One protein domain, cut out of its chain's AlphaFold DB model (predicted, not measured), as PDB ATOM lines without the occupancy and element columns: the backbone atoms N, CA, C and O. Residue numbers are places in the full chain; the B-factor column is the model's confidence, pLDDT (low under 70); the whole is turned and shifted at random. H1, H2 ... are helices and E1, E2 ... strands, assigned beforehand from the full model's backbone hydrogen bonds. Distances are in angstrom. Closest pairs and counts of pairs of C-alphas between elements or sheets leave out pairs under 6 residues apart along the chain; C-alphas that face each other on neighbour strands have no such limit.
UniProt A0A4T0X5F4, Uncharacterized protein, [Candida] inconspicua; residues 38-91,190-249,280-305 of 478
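This is residues 38 to 91, 190 to 249 and 280 to 305 of the 478 residues of an uncharacterized protein of [Candida] inconspicua (UniProt A0A4T0X5F4). A small, twisted sheet of three strands has the long helix H6 over one face; near the first part of E1, H1 and H3 pack together with H2 close by, and after H3 a loose loop with H4 and H5 swings out and folds back to E3. Residues 218 to 233 of that loop, and residues 38 to 43, stick out. The printed part has 140 residues, with six named helices and three named strands in the order E1 E2 H1 H2 H3 H4 H5 E3 H6, class mixed; the sheet, E1 E2 E3, is antiparallel. It is only just compact, close to loose, with a radius of gyration of the C-alphas of 17.3 A and spans of 56 by 42 by 32 A.

E1, residues 47 to 55, and E2, residues 58 to 63, form a hairpin, with N 53 and O 60 2.8 A apart. E3, residues 241 to 246, is antiparallel to E2, with N 61 and O 243 2.8 A apart. H6, residues 282 to 299, makes two layers with the sheet, a helix on one face: it lies over E1 at a height of 9.5 A, slantwise at 46 degrees on the local plane, closest at the C-alphas of Asn 55 and Ala 295, 6.8 A. H1, residues 66 to 78, only grazes the sheet. It touches H3, residues 204 to 214, at a steep tilt of 53 degrees, the same way; their closest C-alphas, of Phe 71 and Tyr 206, are 6.0 A apart. H2, residues 198 to 202, is close to H3 but not clearly touching, with the C-alphas of Glu 200 and Tyr 206 closest at 6.7 A. H4, residues 220 to 223, and H5, residues 229 to 235, are not on the sheet. Every O i to N i+4 pair is within hydrogen-bond range in H2, H3, H5 and H6, and 7 of 9 in H1; H4 is too short for one.

E1 begins at C-alpha 47, (66.876, 44.529, 96.179), bends by 55 degrees at residue 50 and is 23.1 A long. H1 is 19.2 A long and H3 15.1 A. H6, 25.2 A, ends at C-alpha 299, (57.352, 18.696, 91.636).

The C-alphas farthest apart, of Lys 198 and Asp 303, are 57.1 A apart. Residues 92 to 189 and 250 to 279 are not printed; the gaps are 24.7 A and 25.9 A between C-alphas. No link printed whole is long. Mean pLDDT of the printed part is 80.0, under 70 at residues 38 to 40, 83 to 91, 190 to 192 and 215 to 238.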
ATOM      1  N   PHE A  38      68.220  38.128 107.234       55.78
ATOM      2  CA  PHE A  38      68.780  38.769 108.444       55.78
ATOM      3  C   PHE A  38      68.503  40.277 108.507       55.78
ATOM      4  O   PHE A  38      69.302  41.040 109.056       55.78
ATOM      5  N   SER A  39      67.410  40.757 107.903       53.84
ATOM      6  CA  SER A  39      67.158  42.199 107.912       53.84
ATOM      7  C   SER A  39      66.847  42.653 109.337       53.84
ATOM      8  O   SER A  39      65.749  42.433 109.848       53.84
ATOM      9  N   SER A  40      67.815  43.318 109.979       62.16
ATOM     10  CA  SER A  40      67.555  44.178 111.133       62.16
ATOM     11  C   SER A  40      66.345  45.042 110.786       62.16
ATOM     12  O   SER A  40      66.345  45.638 109.704       62.16
ATOM     13  N   LYS A  41      65.331  45.087 111.662       72.06
ATOM     14  CA  LYS A  41      64.030  45.742 111.414       72.06
ATOM     15  C   LYS A  41      64.144  47.178 110.871       72.06
ATOM     16  O   LYS A  41      63.211  47.659 110.240       72.06
ATOM     17  N   ASP A  42      65.300  47.810 111.054       75.56
ATOM     18  CA  ASP A  42      65.565  49.203 110.709       75.56
ATOM     19  C   ASP A  42      66.189  49.423 109.319       75.56
ATOM     20  O   ASP A  42      66.309  50.565 108.877       75.56
ATOM     21  N   LYS A  43      66.604  48.369 108.598       78.88
ATOM     22  CA  LYS A  43      67.222  48.519 107.268       78.88
ATOM     23  C   LYS A  43      66.236  48.186 106.158       78.88
ATOM     24  O   LYS A  43      65.587  47.145 106.172       78.88
ATOM     25  N   ALA A  44      66.163  49.075 105.168       80.75
ATOM     26  CA  ALA A  44      65.427  48.810 103.942       80.75
ATOM     27  C   ALA A  44      65.995  47.552 103.251       80.75
ATOM     28  O   ALA A  44      67.223  47.409 103.184       80.75
ATOM     29  N   PRO A  45      65.132  46.660 102.734       85.00
ATOM     30  CA  PRO A  45      65.568  45.449 102.049       85.00
ATOM     31  C   PRO A  45      66.474  45.794 100.864       85.00
ATOM     32  O   PRO A  45      66.203  46.728 100.105       85.00
ATOM     33  N   ASN A  46      67.562  45.037 100.711       89.81
ATOM     34  CA  ASN A  46      68.464  45.199  99.582       89.81
ATOM     35  C   ASN A  46      67.924  44.417  98.382       89.81
ATOM     36  O   ASN A  46      67.917  43.185  98.401       89.81
ATOM     37  N   TYR A  47      67.455  45.136  97.366       92.69
ATOM     38  CA  TYR A  47      66.876  44.529  96.179       92.69
ATOM     39  C   TYR A  47      67.899  44.386  95.051       92.69
ATOM     40  O   TYR A  47      68.592  45.338  94.693       92.69
ATOM     41  N   ILE A  48      67.921  43.210  94.433       94.62
ATOM     42  CA  ILE A  48      68.830  42.840  93.351       94.62
ATOM     43  C   ILE A  48      67.985  42.446  92.133       94.62
ATOM     44  O   ILE A  48      67.062  41.637  92.268       94.62
ATOM     45  N   PRO A  49      68.244  43.011  90.941       94.88
ATOM     46  CA  PRO A  49      67.549  42.593  89.733       94.88
ATOM     47  C   PRO A  49      68.074  41.227  89.293       94.88
ATOM     48  O   PRO A  49      69.270  41.059  89.056       94.88
ATOM     49  N   LEU A  50      67.174  40.254  89.190       94.44
ATOM     50  CA  LEU A  50      67.496  38.879  88.821       94.44
ATOM     51  C   LEU A  50      66.552  38.407  87.721       94.44
ATOM     52  O   LEU A  50      65.392  38.819  87.659       94.44
ATOM     53  N   LEU A  51      67.033  37.505  86.873       92.94
ATOM     54  CA  LEU A  51      66.151  36.713  86.031       92.94
ATOM     55  C   LEU A  51      65.708  35.484  86.822       92.94
ATOM     56  O   LEU A  51      66.538  34.751  87.349       92.94
ATOM     57  N   MET A  52      64.405  35.270  86.909       94.94
ATOM     58  CA  MET A  52      63.808  34.118  87.563       94.94
ATOM     59  C   MET A  52      63.291  33.142  86.514       94.94
ATOM     60  O   MET A  52      62.567  33.531  85.595       94.94
ATOM     61  N   GLU A  53      63.626  31.875  86.706       93.50
ATOM     62  CA  GLU A  53      63.152  30.740  85.929       93.50
ATOM     63  C   GLU A  53      62.360  29.795  86.836       93.50
ATOM     64  O   GLU A  53      62.855  29.367  87.878       93.50
ATOM     65  N   ILE A  54      61.136  29.462  86.436       94.44
ATOM     66  CA  ILE A  54      60.356  28.377  87.032       94.44
ATOM     67  C   ILE A  54      60.336  27.232  86.035       94.44
ATOM     68  O   ILE A  54      59.766  27.378  84.951       94.44
ATOM     69  N   ASN A  55      60.877  26.096  86.458       91.81
ATOM     70  CA  ASN A  55      60.755  24.821  85.765       91.81
ATOM     71  C   ASN A  55      59.852  23.885  86.576       91.81
ATOM     72  O   ASN A  55      59.490  24.197  87.710       91.81
ATOM     73  N   SER A  56      59.494  22.721  86.029       89.50
ATOM     74  CA  SER A  56      58.571  21.788  86.700       89.50
ATOM     75  C   SER A  56      59.018  21.320  88.091       89.50
ATOM     76  O   SER A  56      58.186  20.858  88.859       89.50
ATOM     77  N   THR A  57      60.308  21.403  88.420       93.88
ATOM     78  CA  THR A  57      60.858  20.903  89.693       93.88
ATOM     79  C   THR A  57      61.698  21.929  90.450       93.88
ATOM     80  O   THR A  57      61.951  21.753  91.641       93.88
ATOM     81  N   GLN A  58      62.131  23.002  89.787       96.19
ATOM     82  CA  GLN A  58      63.122  23.935  90.317       96.19
ATOM     83  C   GLN A  58      62.714  25.386  90.091       96.19
ATOM     84  O   GLN A  58      62.097  25.737  89.082       96.19
ATOM     85  N   LEU A  59      63.122  26.230  91.032       97.00
ATOM     86  CA  LEU A  59      63.085  27.678  90.935       97.00
ATOM     87  C   LEU A  59      64.521  28.199  90.892       97.00
ATOM     88  O   LEU A  59      65.235  28.131  91.893       97.00
ATOM     89  N   ASN A  60      64.931  28.734  89.747       95.69
ATOM     90  CA  ASN A  60      66.280  29.244  89.540       95.69
ATOM     91  C   ASN A  60      66.274  30.769  89.453       95.69
ATOM     92  O   ASN A  60      65.370  31.385  88.887       95.69
ATOM     93  N   PHE A  61      67.318  31.377  89.998       95.81
ATOM     94  CA  PHE A  61      67.586  32.801  89.912       95.81
ATOM     95  C   PHE A  61      68.955  33.015  89.294       95.81
ATOM     96  O   PHE A  61      69.933  32.401  89.717       95.81
ATOM     97  N   TYR A  62      69.030  33.935  88.345       93.56
ATOM     98  CA  TYR A  62      70.234  34.262  87.601       93.56
ATOM     99  C   TYR A  62      70.548  35.747  87.726       93.56
ATOM    100  O   TYR A  62      69.646  36.592  87.688       93.56
ATOM    101  N   HIS A  63      71.828  36.076  87.845       92.94
ATOM    102  CA  HIS A  63      72.283  37.452  87.765       92.94
ATOM    103  C   HIS A  63      72.029  38.016  86.372       92.94
ATOM    104  O   HIS A  63      72.400  37.445  85.348       92.94
ATOM    105  N   VAL A  64      71.418  39.192  86.345       88.19
ATOM    106  CA  VAL A  64      71.327  39.999  85.135       88.19
ATOM    107  C   VAL A  64      72.711  40.586  84.855       88.19
ATOM    108  O   VAL A  64      73.402  41.000  85.784       88.19
ATOM    109  N   LYS A  65      73.128  40.644  83.582       87.56
ATOM    110  CA  LYS A  65      74.391  41.302  83.203       87.56
ATOM    111  C   LYS A  65      74.421  42.739  83.730       87.56
ATOM    112  O   LYS A  65      73.437  43.464  83.584       87.56
ATOM    113  N   ASP A  66      75.575  43.174  84.234       88.69
ATOM    114  CA  ASP A  66      75.762  44.507  84.830       88.69
ATOM    115  C   ASP A  66      75.319  45.656  83.915       88.69
ATOM    116  O   ASP A  66      74.780  46.663  84.378       88.69
ATOM    117  N   THR A  67      75.462  45.476  82.598       88.31
ATOM    118  CA  THR A  67      74.990  46.422  81.579       88.31
ATOM    119  C   THR A  67      73.488  46.691  81.667       88.31
ATOM    120  O   THR A  67      73.060  47.806  81.376       88.31
ATOM    121  N   TYR A  68      72.688  45.700  82.073       90.12
ATOM    122  CA  TYR A  68      71.232  45.795  82.187       90.12
ATOM    123  C   TYR A  68      70.753  46.109  83.606       90.12
ATOM    124  O   TYR A  68      69.723  46.765  83.764       90.12
ATOM    125  N   THR A  69      71.513  45.713  84.631       91.69
ATOM    126  CA  THR A  69      71.197  45.881  86.060       91.69
ATOM    127  C   THR A  69      70.699  47.289  86.403       91.69
ATOM    128  O   THR A  69      69.658  47.433  87.048       91.69
ATOM    129  N   LYS A  70      71.376  48.338  85.911       94.31
ATOM    130  CA  LYS A  70      70.987  49.738  86.167       94.31
ATOM    131  C   LYS A  70      69.616  50.109  85.590       94.31
ATOM    132  O   LYS A  70      68.848  50.804  86.249       94.31
ATOM    133  N   PHE A  71      69.286  49.618  84.394       94.12
ATOM    134  CA  PHE A  71      68.012  49.901  83.731       94.12
ATOM    135  C   PHE A  71      66.864  49.182  84.441       94.12
ATOM    136  O   PHE A  71      65.823  49.785  84.692       94.12
ATOM    137  N   VAL A  72      67.079  47.919  84.832       92.69
ATOM    138  CA  VAL A  72      66.091  47.138  85.588       92.69
ATOM    139  C   VAL A  72      65.801  47.811  86.927       92.69
ATOM    140  O   VAL A  72      64.645  48.086  87.247       92.69
ATOM    141  N   ALA A  73      66.848  48.137  87.686       93.56
ATOM    142  CA  ALA A  73      66.701  48.795  88.976       93.56
ATOM    143  C   ALA A  73      66.040  50.179  88.845       93.56
ATOM    144  O   ALA A  73      65.173  50.509  89.650       93.56
ATOM    145  N   HIS A  74      66.361  50.962  87.808       94.19
ATOM    146  CA  HIS A  74      65.664  52.219  87.524       94.19
ATOM    147  C   HIS A  74      64.154  52.013  87.311       94.19
ATOM    148  O   HIS A  74      63.349  52.671  87.970       94.19
ATOM    149  N   MET A  75      63.752  51.059  86.464       92.69
ATOM    150  CA  MET A  75      62.334  50.792  86.196       92.69
ATOM    151  C   MET A  75      61.587  50.304  87.445       92.69
ATOM    152  O   MET A  75      60.502  50.797  87.751       92.69
ATOM    153  N   PHE A  76      62.180  49.398  88.227       92.81
ATOM    154  CA  PHE A  76      61.585  48.972  89.496       92.81
ATOM    155  C   PHE A  76      61.564  50.082  90.549       92.81
ATOM    156  O   PHE A  76      60.668  50.085  91.390       92.81
ATOM    157  N   ASN A  77      62.495  51.035  90.526       90.81
ATOM    158  CA  ASN A  77      62.481  52.185  91.431       90.81
ATOM    159  C   ASN A  77      61.343  53.159  91.112       90.81
ATOM    160  O   ASN A  77      60.720  53.663  92.045       90.81
ATOM    161  N   ILE A  78      61.013  53.344  89.830       90.00
ATOM    162  CA  ILE A  78      59.848  54.136  89.396       90.00
ATOM    163  C   ILE A  78      58.527  53.438  89.751       90.00
ATOM    164  O   ILE A  78      57.508  54.104  89.939       90.00
ATOM    165  N   LEU A  79      58.534  52.107  89.892       87.12
ATOM    166  CA  LEU A  79      57.378  51.331  90.336       87.12
ATOM    167  C   LEU A  79      57.059  51.633  91.813       87.12
ATOM    168  O   LEU A  79      57.474  50.917  92.732       87.12
ATOM    169  N   HIS A  80      56.336  52.727  92.029       79.50
ATOM    170  CA  HIS A  80      55.805  53.131  93.323       79.50
ATOM    171  C   HIS A  80      54.450  52.465  93.574       79.50
ATOM    172  O   HIS A  80      53.655  52.260  92.652       79.50
ATOM    173  N   SER A  81      54.166  52.158  94.839       75.94
ATOM    174  CA  SER A  81      52.877  51.612  95.277       75.94
ATOM    175  C   SER A  81      51.694  52.490  94.863       75.94
ATOM    176  O   SER A  81      50.613  51.975  94.594       75.94
ATOM    177  N   ASP A  82      51.906  53.799  94.774       75.12
ATOM    178  CA  ASP A  82      50.841  54.778  94.525       75.12
ATOM    179  C   ASP A  82      50.353  54.770  93.073       75.12
ATOM    180  O   ASP A  82      49.228  55.178  92.797       75.12
ATOM    181  N   PHE A  83      51.173  54.268  92.144       66.62
ATOM    182  CA  PHE A  83      50.775  54.099  90.744       66.62
ATOM    183  C   PHE A  83      49.914  52.856  90.523       66.62
ATOM    184  O   PHE A  83      49.303  52.698  89.465       66.62
ATOM    185  N   VAL A  84      49.861  51.961  91.506       69.00
ATOM    186  CA  VAL A  84      48.965  50.814  91.469       69.00
ATOM    187  C   VAL A  84      47.667  51.235  92.116       69.00
ATOM    188  O   VAL A  84      47.664  51.646  93.275       69.00
ATOM    189  N   ASP A  85      46.576  51.122  91.351       61.91
ATOM    190  CA  ASP A  85      45.220  51.443  91.800       61.91
ATOM    191  C   ASP A  85      45.043  51.012  93.255       61.91
ATOM    192  O   ASP A  85      45.268  49.836  93.560       61.91
ATOM    193  N   PRO A  86      44.656  51.919  94.161       62.41
ATOM    194  CA  PRO A  86      44.431  51.600  95.562       62.41
ATOM    195  C   PRO A  86      43.554  50.357  95.754       62.41
ATOM    196  O   PRO A  86      43.747  49.614  96.708       62.41
ATOM    197  N   ASN A  87      42.627  50.074  94.835       57.56
ATOM    198  CA  ASN A  87      41.767  48.890  94.880       57.56
ATOM    199  C   ASN A  87      42.497  47.574  94.549       57.56
ATOM    200  O   ASN A  87      42.041  46.497  94.945       57.56
ATOM    201  N   LEU A  88      43.605  47.652  93.809       57.38
ATOM    202  CA  LEU A  88      44.545  46.560  93.540       57.38
ATOM    203  C   LEU A  88      45.659  46.491  94.570       57.38
ATOM    204  O   LEU A  88      46.146  45.407  94.901       57.38
ATOM    205  N   ASN A  89      46.074  47.652  95.056       55.28
ATOM    206  CA  ASN A  89      47.089  47.783  96.061       55.28
ATOM    207  C   ASN A  89      46.484  47.307  97.384       55.28
ATOM    208  O   ASN A  89      45.769  48.032  98.071       55.28
ATOM    209  N   LEU A  90      46.754  46.049  97.745       54.91
ATOM    210  CA  LEU A  90      46.164  45.366  98.906       54.91
ATOM    211  C   LEU A  90      46.412  46.074 100.254       54.91
ATOM    212  O   LEU A  90      45.922  45.613 101.286       54.91
ATOM    213  N   LYS A  91      47.178  47.167 100.228       52.44
ATOM    214  CA  LYS A  91      47.640  47.992 101.335       52.44
ATOM    215  C   LYS A  91      46.878  49.306 101.494       52.44
ATOM    216  O   LYS A  91      47.195  50.020 102.437       52.44
ATOM    217  N   HIS A 190      73.090  48.957  97.366       56.47
ATOM    218  CA  HIS A 190      71.994  49.860  97.663       56.47
ATOM    219  C   HIS A 190      71.753  50.731  96.433       56.47
ATOM    220  O   HIS A 190      72.351  51.796  96.282       56.47
ATOM    221  N   PHE A 191      70.858  50.286  95.554       58.25
ATOM    222  CA  PHE A 191      70.379  51.068  94.419       58.25
ATOM    223  C   PHE A 191      69.478  52.213  94.903       58.25
ATOM    224  O   PHE A 191      68.269  52.225  94.674       58.25
ATOM    225  N   LYS A 192      70.061  53.188  95.606       69.25
ATOM    226  CA  LYS A 192      69.388  54.444  95.937       69.25
ATOM    227  C   LYS A 192      69.184  55.219  94.639       69.25
ATOM    228  O   LYS A 192      70.161  55.608  94.015       69.25
ATOM    229  N   ASN A 193      67.919  55.402  94.254       79.56
ATOM    230  CA  ASN A 193      67.440  56.281  93.183       79.56
ATOM    231  C   ASN A 193      68.396  56.390  91.986       79.56
ATOM    232  O   ASN A 193      68.955  57.454  91.728       79.56
ATOM    233  N   ILE A 194      68.585  55.286  91.260       88.56
ATOM    234  CA  ILE A 194      69.316  55.330  89.989       88.56
ATOM    235  C   ILE A 194      68.559  56.267  89.050       88.56
ATOM    236  O   ILE A 194      67.423  55.979  88.671       88.56
ATOM    237  N   LEU A 195      69.188  57.377  88.683       93.25
ATOM    238  CA  LEU A 195      68.719  58.273  87.637       93.25
ATOM    239  C   LEU A 195      69.453  57.897  86.352       93.25
ATOM    240  O   LEU A 195      70.677  57.795  86.356       93.25
ATOM    241  N   LEU A 196      68.704  57.662  85.277       95.00
ATOM    242  CA  LEU A 196      69.276  57.430  83.954       95.00
ATOM    243  C   LEU A 196      69.437  58.761  83.220       95.00
ATOM    244  O   LEU A 196      68.606  59.662  83.368       95.00
ATOM    245  N   SER A 197      70.490  58.880  82.413       96.44
ATOM    246  CA  SER A 197      70.630  60.007  81.486       96.44
ATOM    247  C   SER A 197      69.583  59.930  80.363       96.44
ATOM    248  O   SER A 197      69.001  58.874  80.105       96.44
ATOM    249  N   LYS A 198      69.348  61.041  79.650       96.75
ATOM    250  CA  LYS A 198      68.430  61.049  78.494       96.75
ATOM    251  C   LYS A 198      68.874  60.061  77.408       96.75
ATOM    252  O   LYS A 198      68.070  59.259  76.942       96.75
ATOM    253  N   GLU A 199      70.168  60.048  77.098       97.31
ATOM    254  CA  GLU A 199      70.775  59.108  76.145       97.31
ATOM    255  C   GLU A 199      70.559  57.648  76.573       97.31
ATOM    256  O   GLU A 199      70.240  56.784  75.759       97.31
ATOM    257  N   GLU A 200      70.671  57.363  77.872       96.19
ATOM    258  CA  GLU A 200      70.426  56.034  78.428       96.19
ATOM    259  C   GLU A 200      68.957  55.621  78.316       96.19
ATOM    260  O   GLU A 200      68.684  54.475  77.956       96.19
ATOM    261  N   THR A 201      68.016  56.533  78.574       94.31
ATOM    262  CA  THR A 201      66.578  56.265  78.400       94.31
ATOM    263  C   THR A 201      66.183  56.065  76.937       94.31
ATOM    264  O   THR A 201      65.247  55.322  76.645       94.31
ATOM    265  N   GLU A 202      66.913  56.672  76.001       94.94
ATOM    266  CA  GLU A 202      66.698  56.501  74.560       94.94
ATOM    267  C   GLU A 202      67.459  55.296  73.985       94.94
ATOM    268  O   GLU A 202      67.170  54.853  72.871       94.94
ATOM    269  N   SER A 203      68.382  54.716  74.757       95.38
ATOM    270  CA  SER A 203      69.219  53.600  74.324       95.38
ATOM    271  C   SER A 203      68.422  52.330  74.001       95.38
ATOM    272  O   SER A 203      67.406  51.997  74.625       95.38
ATOM    273  N   ASN A 204      68.957  51.533  73.071       90.94
ATOM    274  CA  ASN A 204      68.405  50.219  72.729       90.94
ATOM    275  C   ASN A 204      68.355  49.271  73.939       90.94
ATOM    276  O   ASN A 204      67.434  48.464  74.044       90.94
ATOM    277  N   ASN A 205      69.292  49.402  74.884       88.06
ATOM    278  CA  ASN A 205      69.324  48.590  76.101       88.06
ATOM    279  C   ASN A 205      68.128  48.880  77.015       88.06
ATOM    280  O   ASN A 205      67.511  47.945  77.522       88.06
ATOM    281  N   TYR A 206      67.768  50.155  77.193       92.25
ATOM    282  CA  TYR A 206      66.584  50.524  77.967       92.25
ATOM    283  C   TYR A 206      65.303  50.020  77.299       92.25
ATOM    284  O   TYR A 206      64.469  49.394  77.955       92.25
ATOM    285  N   ARG A 207      65.169  50.212  75.979       87.69
ATOM    286  CA  ARG A 207      64.025  49.695  75.205       87.69
ATOM    287  C   ARG A 207      63.902  48.177  75.314       87.69
ATOM    288  O   ARG A 207      62.800  47.667  75.488       87.69
ATOM    289  N   PHE A 208      65.024  47.467  75.260       84.56
ATOM    290  CA  PHE A 208      65.077  46.018  75.412       84.56
ATOM    291  C   PHE A 208      64.629  45.563  76.806       84.56
ATOM    292  O   PHE A 208      63.739  44.723  76.917       84.56
ATOM    293  N   VAL A 209      65.171  46.159  77.873       87.12
ATOM    294  CA  VAL A 209      64.769  45.852  79.259       87.12
ATOM    295  C   VAL A 209      63.294  46.174  79.495       87.12
ATOM    296  O   VAL A 209      62.571  45.369  80.080       87.12
ATOM    297  N   SER A 210      62.824  47.314  78.990       88.81
ATOM    298  CA  SER A 210      61.414  47.698  79.043       88.81
ATOM    299  C   SER A 210      60.532  46.672  78.334       88.81
ATOM    300  O   SER A 210      59.537  46.218  78.901       88.81
ATOM    301  N   LYS A 211      60.941  46.220  77.138       84.94
ATOM    302  CA  LYS A 211      60.258  45.154  76.404       84.94
ATOM    303  C   LYS A 211      60.217  43.863  77.215       84.94
ATOM    304  O   LYS A 211      59.140  43.299  77.297       84.94
ATOM    305  N   LEU A 212      61.314  43.438  77.852       81.31
ATOM    306  CA  LEU A 212      61.355  42.237  78.702       81.31
ATOM    307  C   LEU A 212      60.437  42.334  79.931       81.31
ATOM    308  O   LEU A 212      59.770  41.362  80.276       81.31
ATOM    309  N   LEU A 213      60.379  43.495  80.588       85.25
ATOM    310  CA  LEU A 213      59.547  43.712  81.780       85.25
ATOM    311  C   LEU A 213      58.053  43.799  81.459       85.25
ATOM    312  O   LEU A 213      57.209  43.356  82.245       85.25
ATOM    313  N   LEU A 214      57.728  44.411  80.321       81.69
ATOM    314  CA  LEU A 214      56.363  44.579  79.835       81.69
ATOM    315  C   LEU A 214      55.892  43.408  78.978       81.69
ATOM    316  O   LEU A 214      54.702  43.369  78.656       81.69
ATOM    317  N   TYR A 215      56.792  42.493  78.596       68.00
ATOM    318  CA  TYR A 215      56.486  41.428  77.655       68.00
ATOM    319  C   TYR A 215      55.314  40.616  78.196       68.00
ATOM    320  O   TYR A 215      55.428  39.849  79.152       68.00
ATOM    321  N   LYS A 216      54.156  40.797  77.560       58.56
ATOM    322  CA  LYS A 216      53.190  39.722  77.441       58.56
ATOM    323  C   LYS A 216      53.825  38.796  76.431       58.56
ATOM    324  O   LYS A 216      53.903  39.197  75.271       58.56
ATOM    325  N   PRO A 217      54.335  37.631  76.835       49.81
ATOM    326  CA  PRO A 217      54.701  36.680  75.821       49.81
ATOM    327  C   PRO A 217      53.456  36.416  74.987       49.81
ATOM    328  O   PRO A 217      52.415  36.048  75.536       49.81
ATOM    329  N   ASP A 218      53.534  36.688  73.688       45.25
ATOM    330  CA  ASP A 218      52.597  36.060  72.777       45.25
ATOM    331  C   ASP A 218      52.852  34.566  72.955       45.25
ATOM    332  O   ASP A 218      53.965  34.096  72.725       45.25
ATOM    333  N   ILE A 219      51.889  33.856  73.544       40.03
ATOM    334  CA  ILE A 219      52.083  32.469  73.990       40.03
ATOM    335  C   ILE A 219      52.483  31.598  72.794       40.03
ATOM    336  O   ILE A 219      53.259  30.667  72.960       40.03
ATOM    337  N   ASN A 220      52.059  31.979  71.588       40.91
ATOM    338  CA  ASN A 220      52.461  31.338  70.342       40.91
ATOM    339  C   ASN A 220      53.973  31.481  70.076       40.91
ATOM    340  O   ASN A 220      54.615  30.498  69.745       40.91
ATOM    341  N   CYS A 221      54.581  32.639  70.357       43.53
ATOM    342  CA  CYS A 221      56.030  32.854  70.228       43.53
ATOM    343  C   CYS A 221      56.863  32.260  71.381       43.53
ATOM    344  O   CYS A 221      58.082  32.391  71.375       43.53
ATOM    345  N   LEU A 222      56.222  31.699  72.413       37.59
ATOM    346  CA  LEU A 222      56.890  31.067  73.563       37.59
ATOM    347  C   LEU A 222      56.630  29.555  73.646       37.59
ATOM    348  O   LEU A 222      57.304  28.864  74.407       37.59
ATOM    349  N   LEU A 223      55.646  29.066  72.887       38.94
ATOM    350  CA  LEU A 223      55.434  27.655  72.571       38.94
ATOM    351  C   LEU A 223      56.149  27.240  71.282       38.94
ATOM    352  O   LEU A 223      56.391  26.049  71.113       38.94
ATOM    353  N   ASP A 224      56.548  28.190  70.432       38.22
ATOM    354  CA  ASP A 224      57.680  27.956  69.544       38.22
ATOM    355  C   ASP A 224      58.888  27.675  70.443       38.22
ATOM    356  O   ASP A 224      59.445  28.555  71.101       38.22
ATOM    357  N   THR A 225      59.265  26.402  70.498       44.94
ATOM    358  CA  THR A 225      60.461  25.847  71.150       44.94
ATOM    359  C   THR A 225      61.766  26.510  70.706       44.94
ATOM    360  O   THR A 225      62.827  26.245  71.270       44.94
ATOM    361  N   ASP A 226      61.682  27.430  69.755       41.19
ATOM    362  CA  ASP A 226      62.748  28.280  69.274       41.19
ATOM    363  C   ASP A 226      62.876  29.514  70.176       41.19
ATOM    364  O   ASP A 226      62.882  30.660  69.722       41.19
ATOM    365  N   TYR A 227      63.052  29.291  71.482       46.44
ATOM    366  CA  TYR A 227      63.812  30.254  72.267       46.44
ATOM    367  C   TYR A 227      65.161  30.347  71.564       46.44
ATOM    368  O   TYR A 227      65.960  29.408  71.655       46.44
ATOM    369  N   THR A 228      65.369  31.394  70.754       50.28
ATOM    370  CA  THR A 228      66.523  31.398  69.863       50.28
ATOM    371  C   THR A 228      67.763  31.187  70.730       50.28
ATOM    372  O   THR A 228      67.905  31.836  71.775       50.28
ATOM    373  N   PRO A 229      68.671  30.265  70.366       48.88
ATOM    374  CA  PRO A 229      69.895  30.028  71.123       48.88
ATOM    375  C   PRO A 229      70.644  31.331  71.409       48.88
ATOM    376  O   PRO A 229      71.338  31.429  72.412       48.88
ATOM    377  N   HIS A 230      70.440  32.356  70.577       48.78
ATOM    378  CA  HIS A 230      70.956  33.697  70.766       48.78
ATOM    379  C   HIS A 230      70.394  34.421  72.004       48.78
ATOM    380  O   HIS A 230      71.187  35.018  72.729       48.78
ATOM    381  N   ASP A 231      69.095  34.336  72.306       52.91
ATOM    382  CA  ASP A 231      68.488  34.931  73.509       52.91
ATOM    383  C   ASP A 231      68.909  34.185  74.789       52.91
ATOM    384  O   ASP A 231      69.157  34.798  75.833       52.91
ATOM    385  N   ALA A 232      69.087  32.861  74.704       53.44
ATOM    386  CA  ALA A 232      69.628  32.044  75.795       53.44
ATOM    387  C   ALA A 232      71.136  32.288  76.020       53.44
ATOM    388  O   ALA A 232      71.597  32.361  77.163       53.44
ATOM    389  N   GLN A 233      71.910  32.474  74.945       52.84
ATOM    390  CA  GLN A 233      73.334  32.837  74.980       52.84
ATOM    391  C   GLN A 233      73.551  34.288  75.431       52.84
ATOM    392  O   GLN A 233      74.515  34.575  76.143       52.84
ATOM    393  N   LEU A 234      72.646  35.210  75.087       50.56
ATOM    394  CA  LEU A 234      72.681  36.603  75.546       50.56
ATOM    395  C   LEU A 234      72.480  36.713  77.053       50.56
ATOM    396  O   LEU A 234      73.037  37.626  77.666       50.56
ATOM    397  N   LEU A 235      71.762  35.771  77.654       56.47
ATOM    398  CA  LEU A 235      71.615  35.677  79.100       56.47
ATOM    399  C   LEU A 235      72.656  34.759  79.762       56.47
ATOM    400  O   LEU A 235      72.785  34.819  80.978       56.47
ATOM    401  N   ASN A 236      73.407  33.960  78.983       62.41
ATOM    402  CA  ASN A 236      74.415  32.982  79.426       62.41
ATOM    403  C   ASN A 236      74.083  32.386  80.807       62.41
ATOM    404  O   ASN A 236      74.871  32.442  81.750       62.41
ATOM    405  N   LEU A 237      72.841  31.907  80.936       67.31
ATOM    406  CA  LEU A 237      72.181  31.701  82.229       67.31
ATOM    407  C   LEU A 237      72.974  30.760  83.130       67.31
ATOM    408  O   LEU A 237      73.134  30.993  84.322       67.31
ATOM    409  N   LYS A 238      73.573  29.728  82.538       69.94
ATOM    410  CA  LYS A 238      74.312  28.715  83.292       69.94
ATOM    411  C   LYS A 238      75.517  29.278  84.049       69.94
ATOM    412  O   LYS A 238      75.811  28.777  85.126       69.94
ATOM    413  N   SER A 239      76.201  30.305  83.531       76.69
ATOM    414  CA  SER A 239      77.345  30.912  84.231       76.69
ATOM    415  C   SER A 239      76.938  31.972  85.255       76.69
ATOM    416  O   SER A 239      77.763  32.383  86.064       76.69
ATOM    417  N   THR A 240      75.676  32.403  85.235       87.81
ATOM    418  CA  THR A 240      75.155  33.490  86.073       87.81
ATOM    419  C   THR A 240      74.182  33.000  87.141       87.81
ATOM    420  O   THR A 240      73.504  33.820  87.761       87.81
ATOM    421  N   LEU A 241      74.104  31.685  87.385       93.25
ATOM    422  CA  LEU A 241      73.239  31.113  88.415       93.25
ATOM    423  C   LEU A 241      73.584  31.708  89.785       93.25
ATOM    424  O   LEU A 241      74.669  31.499  90.320       93.25
ATOM    425  N   PHE A 242      72.633  32.451  90.343       94.81
ATOM    426  CA  PHE A 242      72.725  33.053  91.665       94.81
ATOM    427  C   PHE A 242      72.288  32.058  92.737       94.81
ATOM    428  O   PHE A 242      73.036  31.780  93.671       94.81
ATOM    429  N   LYS A 243      71.070  31.518  92.601       96.06
ATOM    430  CA  LYS A 243      70.482  30.550  93.535       96.06
ATOM    431  C   LYS A 243      69.530  29.604  92.810       96.06
ATOM    432  O   LYS A 243      68.892  29.997  91.838       96.06
ATOM    433  N   SER A 244      69.415  28.382  93.313       96.56
ATOM    434  CA  SER A 244      68.461  27.378  92.841       96.56
ATOM    435  C   SER A 244      67.785  26.738  94.044       96.56
ATOM    436  O   SER A 244      68.454  26.446  95.035       96.56
ATOM    437  N   TYR A 245      66.472  26.548  93.959       97.25
ATOM    438  CA  TYR A 245      65.670  25.928  95.006       97.25
ATOM    439  C   TYR A 245      64.817  24.807  94.425       97.25
ATOM    440  O   TYR A 245      64.246  24.950  93.339       97.25
ATOM    441  N   SER A 246      64.679  23.715  95.175       96.69
ATOM    442  CA  SER A 246      63.715  22.666  94.851       96.69
ATOM    443  C   SER A 246      62.303  23.147  95.174       96.69
ATOM    444  O   SER A 246      62.033  23.608  96.282       96.69
ATOM    445  N   LEU A 247      61.367  23.012  94.234       96.25
ATOM    446  CA  LEU A 247      59.967  23.358  94.494       96.25
ATOM    447  C   LEU A 247      59.296  22.406  95.495       96.25
ATOM    448  O   LEU A 247      58.326  22.805  96.139       96.25
ATOM    449  N   GLN A 248      59.850  21.207  95.698       94.62
ATOM    450  CA  GLN A 248      59.403  20.279  96.742       94.62
ATOM    451  C   GLN A 248      59.654  20.844  98.151       94.62
ATOM    452  O   GLN A 248      58.882  20.588  99.071       94.62
ATOM    453  N   GLU A 249      60.707  21.651  98.315       95.25
ATOM    454  CA  GLU A 249      61.070  22.294  99.585       95.25
ATOM    455  C   GLU A 249      60.294  23.596  99.827       95.25
ATOM    456  O   GLU A 249      60.381  24.185 100.904       95.25
ATOM    457  N   TYR A 280      57.222  43.377  87.846       93.00
ATOM    458  CA  TYR A 280      56.996  44.728  87.328       93.00
ATOM    459  C   TYR A 280      55.526  45.009  87.008       93.00
ATOM    460  O   TYR A 280      55.017  46.101  87.255       93.00
ATOM    461  N   THR A 281      54.815  44.001  86.497       90.31
ATOM    462  CA  THR A 281      53.393  44.106  86.172       90.31
ATOM    463  C   THR A 281      52.566  43.104  86.963       90.31
ATOM    464  O   THR A 281      53.006  42.002  87.299       90.31
ATOM    465  N   ALA A 282      51.307  43.462  87.186       88.44
ATOM    466  CA  ALA A 282      50.303  42.591  87.776       88.44
ATOM    467  C   ALA A 282      50.088  41.286  86.983       88.44
ATOM    468  O   ALA A 282      49.808  40.242  87.568       88.44
ATOM    469  N   SER A 283      50.223  41.347  85.652       87.12
ATOM    470  CA  SER A 283      50.097  40.182  84.768       87.12
ATOM    471  C   SER A 283      51.232  39.189  84.998       87.12
ATOM    472  O   SER A 283      50.976  37.991  85.099       87.12
ATOM    473  N   VAL A 284      52.474  39.681  85.106       89.62
ATOM    474  CA  VAL A 284      53.638  38.845  85.430       89.62
ATOM    475  C   VAL A 284      53.464  38.254  86.825       89.62
ATOM    476  O   VAL A 284      53.553  37.045  86.962       89.62
ATOM    477  N   TYR A 285      53.072  39.058  87.818       93.06
ATOM    478  CA  TYR A 285      52.792  38.570  89.172       93.06
ATOM    479  C   TYR A 285      51.757  37.437  89.213       93.06
ATOM    480  O   TYR A 285      51.993  36.407  89.842       93.06
ATOM    481  N   ALA A 286      50.616  37.606  88.538       89.62
ATOM    482  CA  ALA A 286      49.574  36.585  88.497       89.62
ATOM    483  C   ALA A 286      50.065  35.313  87.788       89.62
ATOM    484  O   ALA A 286      49.858  34.214  88.295       89.62
ATOM    485  N   SER A 287      50.759  35.463  86.654       89.12
ATOM    486  CA  SER A 287      51.346  34.346  85.905       89.12
ATOM    487  C   SER A 287      52.365  33.577  86.748       89.12
ATOM    488  O   SER A 287      52.241  32.366  86.902       89.12
ATOM    489  N   THR A 288      53.311  34.280  87.374       93.25
ATOM    490  CA  THR A 288      54.289  33.709  88.305       93.25
ATOM    491  C   THR A 288      53.595  32.954  89.438       93.25
ATOM    492  O   THR A 288      53.965  31.819  89.719       93.25
ATOM    493  N   PHE A 289      52.565  33.537  90.060       94.75
ATOM    494  CA  PHE A 289      51.825  32.895  91.149       94.75
ATOM    495  C   PHE A 289      51.188  31.565  90.720       94.75
ATOM    496  O   PHE A 289      51.378  30.555  91.394       94.75
ATOM    497  N   TYR A 290      50.456  31.547  89.601       93.56
ATOM    498  CA  TYR A 290      49.796  30.327  89.122       93.56
ATOM    499  C   TYR A 290      50.796  29.274  88.651       93.56
ATOM    500  O   TYR A 290      50.644  28.101  88.980       93.56
ATOM    501  N   LYS A 291      51.844  29.684  87.927       92.81
ATOM    502  CA  LYS A 291      52.881  28.759  87.464       92.81
ATOM    503  C   LYS A 291      53.677  28.158  88.617       92.81
ATOM    504  O   LYS A 291      53.972  26.973  88.555       92.81
ATOM    505  N   LEU A 292      53.964  28.921  89.674       95.19
ATOM    506  CA  LEU A 292      54.551  28.371  90.899       95.19
ATOM    507  C   LEU A 292      53.627  27.348  91.559       95.19
ATOM    508  O   LEU A 292      54.125  26.331  92.025       95.19
ATOM    509  N   ASN A 293      52.308  27.584  91.587       92.62
ATOM    510  CA  ASN A 293      51.375  26.619  92.173       92.62
ATOM    511  C   ASN A 293      51.397  25.291  91.407       92.62
ATOM    512  O   ASN A 293      51.644  24.249  92.001       92.62
ATOM    513  N   ILE A 294      51.247  25.355  90.081       91.50
ATOM    514  CA  ILE A 294      51.259  24.168  89.217       91.50
ATOM    515  C   ILE A 294      52.620  23.465  89.289       91.50
ATOM    516  O   ILE A 294      52.679  22.258  89.482       91.50
ATOM    517  N   ALA A 295      53.726  24.203  89.164       93.62
ATOM    518  CA  ALA A 295      55.062  23.615  89.208       93.62
ATOM    519  C   ALA A 295      55.358  22.974  90.572       93.62
ATOM    520  O   ALA A 295      55.936  21.896  90.624       93.62
ATOM    521  N   ARG A 296      54.905  23.576  91.679       93.38
ATOM    522  CA  ARG A 296      55.012  22.969  93.011       93.38
ATOM    523  C   ARG A 296      54.261  21.642  93.084       93.38
ATOM    524  O   ARG A 296      54.835  20.666  93.551       93.38
ATOM    525  N   GLU A 297      53.024  21.576  92.600       90.31
ATOM    526  CA  GLU A 297      52.255  20.323  92.578       90.31
ATOM    527  C   GLU A 297      52.907  19.255  91.693       90.31
ATOM    528  O   GLU A 297      53.023  18.097  92.093       90.31
ATOM    529  N   LEU A 298      53.393  19.653  90.516       90.50
ATOM    530  CA  LEU A 298      54.103  18.770  89.593       90.50
ATOM    531  C   LEU A 298      55.484  18.343  90.100       90.50
ATOM    532  O   LEU A 298      56.030  17.363  89.600       90.50
ATOM    533  N   SER A 299      56.053  19.053  91.073       92.69
ATOM    534  CA  SER A 299      57.352  18.696  91.636       92.69
ATOM    535  C   SER A 299      57.282  17.491  92.573       92.69
ATOM    536  O   SER A 299      58.288  16.810  92.725       92.69
ATOM    537  N   PHE A 300      56.126  17.190  93.173       88.38
ATOM    538  CA  PHE A 300      55.960  16.012  94.030       88.38
ATOM    539  C   PHE A 300      55.813  14.730  93.208       88.38
ATOM    540  O   PHE A 300      55.249  14.757  92.109       88.38
ATOM    541  N   ASP A 301      56.271  13.604  93.752       86.00
ATOM    542  CA  ASP A 301      56.035  12.282  93.165       86.00
ATOM    543  C   ASP A 301      54.535  11.978  93.101       86.00
ATOM    544  O   ASP A 301      53.770  12.441  93.948       86.00
ATOM    545  N   LEU A 302      54.098  11.201  92.103       81.62
ATOM    546  CA  LEU A 302      52.676  10.884  91.893       81.62
ATOM    547  C   LEU A 302      52.015  10.296  93.149       81.62
ATOM    548  O   LEU A 302      50.901  10.692  93.487       81.62
ATOM    549  N   ASP A 303      52.738   9.451  93.882       82.12
ATOM    550  CA  ASP A 303      52.266   8.831  95.125       82.12
ATOM    551  C   ASP A 303      52.079   9.850  96.258       82.12
ATOM    552  O   ASP A 303      51.224   9.683  97.123       82.12
ATOM    553  N   LEU A 304      52.845  10.944  96.236       78.88
ATOM    554  CA  LEU A 304      52.735  12.040  97.197       78.88
ATOM    555  C   LEU A 304      51.655  13.060  96.799       78.88
ATOM    556  O   LEU A 304      51.276  13.896  97.621       78.88
ATOM    557  N   ARG A 305      51.135  13.004  95.561       76.38
ATOM    558  CA  ARG A 305      50.070  13.905  95.074       76.38
ATOM    559  C   ARG A 305      48.662  13.496  95.532       76.38
ATOM    560  O   ARG A 305      47.736  14.293  95.402       76.38
TER     561      ARG A 305